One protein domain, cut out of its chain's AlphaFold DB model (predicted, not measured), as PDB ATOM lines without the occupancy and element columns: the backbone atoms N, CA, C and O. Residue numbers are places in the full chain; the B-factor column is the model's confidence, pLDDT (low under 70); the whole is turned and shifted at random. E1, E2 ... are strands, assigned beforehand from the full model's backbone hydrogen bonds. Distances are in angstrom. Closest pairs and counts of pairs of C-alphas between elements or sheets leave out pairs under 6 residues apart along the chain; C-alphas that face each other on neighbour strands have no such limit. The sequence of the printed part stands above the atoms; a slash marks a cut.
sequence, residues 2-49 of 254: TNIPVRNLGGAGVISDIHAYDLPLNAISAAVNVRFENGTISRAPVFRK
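Overview. This is residues 2 to 49 of the 254 residues of an uncharacterized protein of Sphingomonas sp. YZ-8 (UniProt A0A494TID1). With little regular structure, the printed part is a small two-stranded hairpin, E1 and E2, joined to a long looping stretch, residues 2 to 33, with the two printed ends far apart along the longest axis. The 48 printed residues have no named helix and two named strands, E1 then E2, in an antiparallel sheet; the class is all strand, with 8 residues in named elements. The whole is loose, with a radius of gyration of the C-alphas of 12.3 A, and spans 39 by 26 by 21 A.

Arrangement. E1, residues 34 to 37, and E2, residues 40 to 43, form a hairpin through a tight link of 2 residues. They are antiparallel, at 146 degrees between directions. The C-alphas of Val 34 and Arg 43, which face each other, are 4.5 A apart. Within hydrogen-bond range are N 35 and O 42, at 2.8 A, and N 40 and O 37, at 2.9 A.

Along the chain. E1 begins at C-alpha 34 (7.306, 24.277, 14.363) and is 9.7 A long. E2 is 10.2 A long and ends at C-alpha 43 (4.604, 24.782, 17.865).

Size, cuts and confidence. The C-alphas of Thr 2 and Lys 49, the two farthest apart, are 42.3 A apart. The printed part has no cut. Its mean pLDDT is 83.5, and no printed residue is under 70.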
ATOM      1  N   THR A   2      -9.656  42.793   4.545       75.25
ATOM      2  CA  THR A   2     -10.246  41.498   4.181       75.25
ATOM      3  C   THR A   2      -9.261  40.397   4.550       75.25
ATOM      4  O   THR A   2      -8.129  40.409   4.076       75.25
ATOM      5  N   ASN A   3      -9.676  39.460   5.400       78.38
ATOM      6  CA  ASN A   3      -8.853  38.306   5.753       78.38
ATOM      7  C   ASN A   3      -8.893  37.286   4.604       78.38
ATOM      8  O   ASN A   3      -9.980  36.894   4.181       78.38
ATOM      9  N   ILE A   4      -7.730  36.843   4.118       79.06
ATOM     10  CA  ILE A   4      -7.618  35.768   3.120       79.06
ATOM     11  C   ILE A   4      -7.372  34.449   3.868       79.06
ATOM     12  O   ILE A   4      -6.304  34.285   4.461       79.06
ATOM     13  N   PRO A   5      -8.333  33.505   3.888       79.31
ATOM     14  CA  PRO A   5      -8.143  32.233   4.571       79.31
ATOM     15  C   PRO A   5      -7.254  31.298   3.741       79.31
ATOM     16  O   PRO A   5      -7.642  30.857   2.660       79.31
ATOM     17  N   VAL A   6      -6.084  30.941   4.273       77.25
ATOM     18  CA  VAL A   6      -5.208  29.908   3.700       77.25
ATOM     19  C   VAL A   6      -5.519  28.567   4.359       77.25
ATOM     20  O   VAL A   6      -5.479  28.438   5.582       77.25
ATOM     21  N   ARG A   7      -5.863  27.558   3.552       81.31
ATOM     22  CA  ARG A   7      -6.159  26.193   4.020       81.31
ATOM     23  C   ARG A   7      -4.945  25.291   3.826       81.31
ATOM     24  O   ARG A   7      -4.133  25.531   2.940       81.31
ATOM     25  N   ASN A   8      -4.868  24.225   4.622       79.94
ATOM     26  CA  ASN A   8      -3.829  23.197   4.515       79.94
ATOM     27  C   ASN A   8      -2.393  23.751   4.618       79.94
ATOM     28  O   ASN A   8      -1.498  23.351   3.873       79.94
ATOM     29  N   LEU A   9      -2.185  24.681   5.555       79.50
ATOM     30  CA  LEU A   9      -0.891  25.313   5.829       79.50
ATOM     31  C   LEU A   9       0.210  24.293   6.163       79.50
ATOM     32  O   LEU A   9       1.382  24.561   5.937       79.50
ATOM     33  N   GLY A  10      -0.152  23.121   6.693       77.69
ATOM     34  CA  GLY A  10       0.806  22.068   7.016       77.69
ATOM     35  C   GLY A  10       1.079  21.057   5.899       77.69
ATOM     36  O   GLY A  10       1.811  20.103   6.142       77.69
ATOM     37  N   GLY A  11       0.471  21.208   4.716       82.25
ATOM     38  CA  GLY A  11       0.490  20.182   3.667       82.25
ATOM     39  C   GLY A  11       1.778  20.112   2.840       82.25
ATOM     40  O   GLY A  11       2.177  19.020   2.450       82.25
ATOM     41  N   ALA A  12       2.424  21.251   2.571       82.56
ATOM     42  CA  ALA A  12       3.641  21.312   1.750       82.56
ATOM     43  C   ALA A  12       4.940  21.336   2.580       82.56
ATOM     44  O   ALA A  12       6.015  21.070   2.048       82.56
ATOM     45  N   GLY A  13       4.850  21.625   3.883       83.50
ATOM     46  CA  GLY A  13       6.010  21.683   4.772       83.50
ATOM     47  C   GLY A  13       6.962  22.836   4.442       83.50
ATOM     48  O   GLY A  13       6.535  23.928   4.055       83.50
ATOM     49  N   VAL A  14       8.259  22.588   4.636       88.31
ATOM     50  CA  VAL A  14       9.326  23.566   4.398       88.31
ATOM     51  C   VAL A  14       9.980  23.281   3.055       88.31
ATOM     52  O   VAL A  14      10.537  22.202   2.864       88.31
ATOM     53  N   ILE A  15       9.945  24.256   2.152       86.38
ATOM     54  CA  ILE A  15      10.615  24.198   0.854       86.38
ATOM     55  C   ILE A  15      11.655  25.314   0.826       86.38
ATOM     56  O   ILE A  15      11.312  26.487   0.703       86.38
ATOM     57  N   SER A  16      12.927  24.942   0.963       85.62
ATOM     58  CA  SER A  16      14.055  25.886   0.987       85.62
ATOM     59  C   SER A  16      14.754  26.059  -0.365       85.62
ATOM     60  O   SER A  16      15.616  26.921  -0.486       85.62
ATOM     61  N   ASP A  17      14.435  25.212  -1.345       85.12
ATOM     62  CA  ASP A  17      15.111  25.166  -2.653       85.12
ATOM     63  C   ASP A  17      14.530  26.185  -3.650       85.12
ATOM     64  O   ASP A  17      15.226  26.757  -4.485       85.12
ATOM     65  N   ILE A  18      13.234  26.473  -3.527       87.12
ATOM     66  CA  ILE A  18      12.539  27.442  -4.373       87.12
ATOM     67  C   ILE A  18      12.628  28.821  -3.720       87.12
ATOM     68  O   ILE A  18      12.468  28.966  -2.505       87.12
ATOM     69  N   HIS A  19      12.852  29.856  -4.531       84.75
ATOM     70  CA  HIS A  19      12.817  31.231  -4.052       84.75
ATOM     71  C   HIS A  19      11.462  31.547  -3.410       84.75
ATOM     72  O   HIS A  19      10.411  31.175  -3.922       84.75
ATOM     73  N   ALA A  20      11.474  32.290  -2.302       81.69
ATOM     74  CA  ALA A  20      10.281  32.492  -1.478       81.69
ATOM     75  C   ALA A  20       9.084  33.132  -2.214       81.69
ATOM     76  O   ALA A  20       7.952  32.973  -1.768       81.69
ATOM     77  N   TYR A  21       9.322  33.846  -3.319       83.00
ATOM     78  CA  TYR A  21       8.274  34.467  -4.133       83.00
ATOM     79  C   TYR A  21       7.597  33.499  -5.118       83.00
ATOM     80  O   TYR A  21       6.476  33.771  -5.538       83.00
ATOM     81  N   ASP A  22       8.243  32.378  -5.450       87.31
ATOM     82  CA  ASP A  22       7.711  31.333  -6.338       87.31
ATOM     83  C   ASP A  22       7.025  30.200  -5.555       87.31
ATOM     84  O   ASP A  22       6.553  29.217  -6.131       87.31
ATOM     85  N   LEU A  23       6.967  30.311  -4.223       85.62
ATOM     86  CA  LEU A  23       6.332  29.309  -3.381       85.62
ATOM     87  C   LEU A  23       4.803  29.375  -3.487       85.62
ATOM     88  O   LEU A  23       4.213  30.459  -3.460       85.62
ATOM     89  N   PRO A  24       4.124  28.216  -3.535       84.50
ATOM     90  CA  PRO A  24       2.678  28.182  -3.412       84.50
ATOM     91  C   PRO A  24       2.260  28.674  -2.019       84.50
ATOM     92  O   PRO A  24       2.987  28.525  -1.039       84.50
ATOM     93  N   LEU A  25       1.047  29.222  -1.914       82.81
ATOM     94  CA  LEU A  25       0.545  29.899  -0.705       82.81
ATOM     95  C   LEU A  25       0.535  29.022   0.566       82.81
ATOM     96  O   LEU A  25       0.447  29.534   1.678       82.81
ATOM     97  N   ASN A  26       0.588  27.700   0.405       83.19
ATOM     98  CA  ASN A  26       0.603  26.709   1.478       83.19
ATOM     99  C   ASN A  26       2.006  26.161   1.811       83.19
ATOM    100  O   ASN A  26       2.103  25.288   2.673       83.19
ATOM    101  N   ALA A  27       3.064  26.620   1.137       86.06
ATOM    102  CA  ALA A  27       4.448  26.243   1.415       86.06
ATOM    103  C   ALA A  27       5.178  27.323   2.216       86.06
ATOM    104  O   ALA A  27       4.881  28.513   2.117       86.06
ATOM    105  N   ILE A  28       6.149  26.892   3.018       86.50
ATOM    106  CA  ILE A  28       6.909  27.765   3.909       86.50
ATOM    107  C   ILE A  28       8.382  27.734   3.513       86.50
ATOM    108  O   ILE A  28       8.961  26.662   3.361       86.50
ATOM    109  N   SER A  29       9.006  28.904   3.386       88.31
ATOM    110  CA  SER A  29      10.430  29.034   3.039       88.31
ATOM    111  C   SER A  29      11.373  28.788   4.221       88.31
ATOM    112  O   SER A  29      12.504  28.352   4.029       88.31
ATOM    113  N   ALA A  30      10.925  29.058   5.450       86.50
ATOM    114  CA  ALA A  30      11.699  28.845   6.669       86.50
ATOM    115  C   ALA A  30      10.793  28.574   7.877       86.50
ATOM    116  O   ALA A  30       9.758  29.212   8.062       86.50
ATOM    117  N   ALA A  31      11.212  27.645   8.730       85.19
ATOM    118  CA  ALA A  31      10.456  27.180   9.884       85.19
ATOM    119  C   ALA A  31      11.395  26.984  11.077       85.19
ATOM    120  O   ALA A  31      12.384  26.263  10.980       85.19
ATOM    121  N   VAL A  32      11.074  27.602  12.214       85.19
ATOM    122  CA  VAL A  32      11.833  27.463  13.464       85.19
ATOM    123  C   VAL A  32      10.861  27.100  14.575       85.19
ATOM    124  O   VAL A  32       9.853  27.777  14.754       85.19
ATOM    125  N   ASN A  33      11.159  26.038  15.326       85.94
ATOM    126  CA  ASN A  33      10.317  25.543  16.421       85.94
ATOM    127  C   ASN A  33       8.854  25.289  16.011       85.94
ATOM    128  O   ASN A  33       7.926  25.594  16.762       85.94
ATOM    129  N   VAL A  34       8.635  24.694  14.836       87.12
ATOM    130  CA  VAL A  34       7.306  24.277  14.363       87.12
ATOM    131  C   VAL A  34       7.296  22.810  13.944       87.12
ATOM    132  O   VAL A  34       8.311  22.261  13.517       87.12
ATOM    133  N   ARG A  35       6.139  22.169  14.096       87.00
ATOM    134  CA  ARG A  35       5.853  20.801  13.673       87.00
ATOM    135  C   ARG A  35       4.705  20.824  12.667       87.00
ATOM    136  O   ARG A  35       3.684  21.468  12.906       87.00
ATOM    137  N   PHE A  36       4.872  20.067  11.591       87.56
ATOM    138  CA  PHE A  36       3.860  19.831  10.569       87.56
ATOM    139  C   PHE A  36       3.198  18.484  10.855       87.56
ATOM    140  O   PHE A  36       3.859  17.451  10.791       87.56
ATOM    141  N   GLU A  37       1.922  18.489  11.228       83.56
ATOM    142  CA  GLU A  37       1.190  17.267  11.567       83.56
ATOM    143  C   GLU A  37      -0.262  17.390  11.098       83.56
ATOM    144  O   GLU A  37      -0.922  18.406  11.333       83.56
ATOM    145  N   ASN A  38      -0.750  16.368  10.390       82.50
ATOM    146  CA  ASN A  38      -2.129  16.272   9.897       82.50
ATOM    147  C   ASN A  38      -2.628  17.533   9.154       82.50
ATOM    148  O   ASN A  38      -3.752  17.984   9.360       82.50
ATOM    149  N   GLY A  39      -1.781  18.135   8.308       81.88
ATOM    150  CA  GLY A  39      -2.131  19.333   7.524       81.88
ATOM    151  C   GLY A  39      -2.198  20.636   8.337       81.88
ATOM    152  O   GLY A  39      -2.567  21.686   7.801       81.88
ATOM    153  N   THR A  40      -1.804  20.593   9.612       81.81
ATOM    154  CA  THR A  40      -1.713  21.749  10.511       81.81
ATOM    155  C   THR A  40      -0.266  22.034  10.898       81.81
ATOM    156  O   THR A  40       0.589  21.146  10.891       81.81
ATOM    157  N   ILE A  41       0.003  23.293  11.236       88.38
ATOM    158  CA  ILE A  41       1.281  23.717  11.799       88.38
ATOM    159  C   ILE A  41       1.046  23.973  13.279       88.38
ATOM    160  O   ILE A  41       0.182  24.767  13.650       88.38
ATOM    161  N   SER A  42       1.823  23.310  14.120       88.00
ATOM    162  CA  SER A  42       1.828  23.529  15.561       88.00
ATOM    163  C   SER A  42       3.220  23.948  16.023       88.00
ATOM    164  O   SER A  42       4.211  23.785  15.313       88.00
ATOM    165  N   ARG A  43       3.311  24.512  17.227       86.25
ATOM    166  CA  ARG A  43       4.604  24.782  17.865       86.25
ATOM    167  C   ARG A  43       5.315  23.460  18.166       86.25
ATOM    168  O   ARG A  43       4.735  22.579  18.799       86.25
ATOM    169  N   ALA A  44       6.566  23.330  17.742       83.62
ATOM    170  CA  ALA A  44       7.410  22.231  18.186       83.62
ATOM    171  C   ALA A  44       7.811  22.454  19.655       83.62
ATOM    172  O   ALA A  44       7.944  23.603  20.091       83.62
ATOM    173  N   PRO A  45       8.009  21.379  20.436       80.88
ATOM    174  CA  PRO A  45       8.574  21.501  21.771       80.88
ATOM    175  C   PRO A  45       9.979  22.109  21.681       80.88
ATOM    176  O   PRO A  45      10.823  21.636  20.925       80.88
ATOM    177  N   VAL A  46      10.225  23.165  22.456       79.81
ATOM    178  CA  VAL A  46      11.562  23.748  22.603       79.81
ATOM    179  C   VAL A  46      12.308  22.941  23.651       79.81
ATOM    180  O   VAL A  46      11.803  22.747  24.761       79.81
ATOM    181  N   PHE A  47      13.512  22.477  23.316       78.75
ATOM    182  CA  PHE A  47      14.375  21.837  24.299       78.75
ATOM    183  C   PHE A  47      14.703  22.837  25.405       78.75
ATOM    184  O   PHE A  47      15.313  23.880  25.174       78.75
ATOM    185  N   ARG A  48      14.281  22.511  26.624       82.81
ATOM    186  CA  ARG A  48      14.664  23.246  27.822       82.81
ATOM    187  C   ARG A  48      15.895  22.575  28.414       82.81
ATOM    188  O   ARG A  48      15.876  21.374  28.673       82.81
ATOM    189  N   LYS A  49      16.933  23.362  28.688       82.56
ATOM    190  CA  LYS A  49      18.047  22.927  29.534       82.56
ATOM    191  C   LYS A  49      17.497  22.639  30.936       82.56
ATOM    192  O   LYS A  49      17.003  23.549  31.602       82.56
TER     193      LYS A  49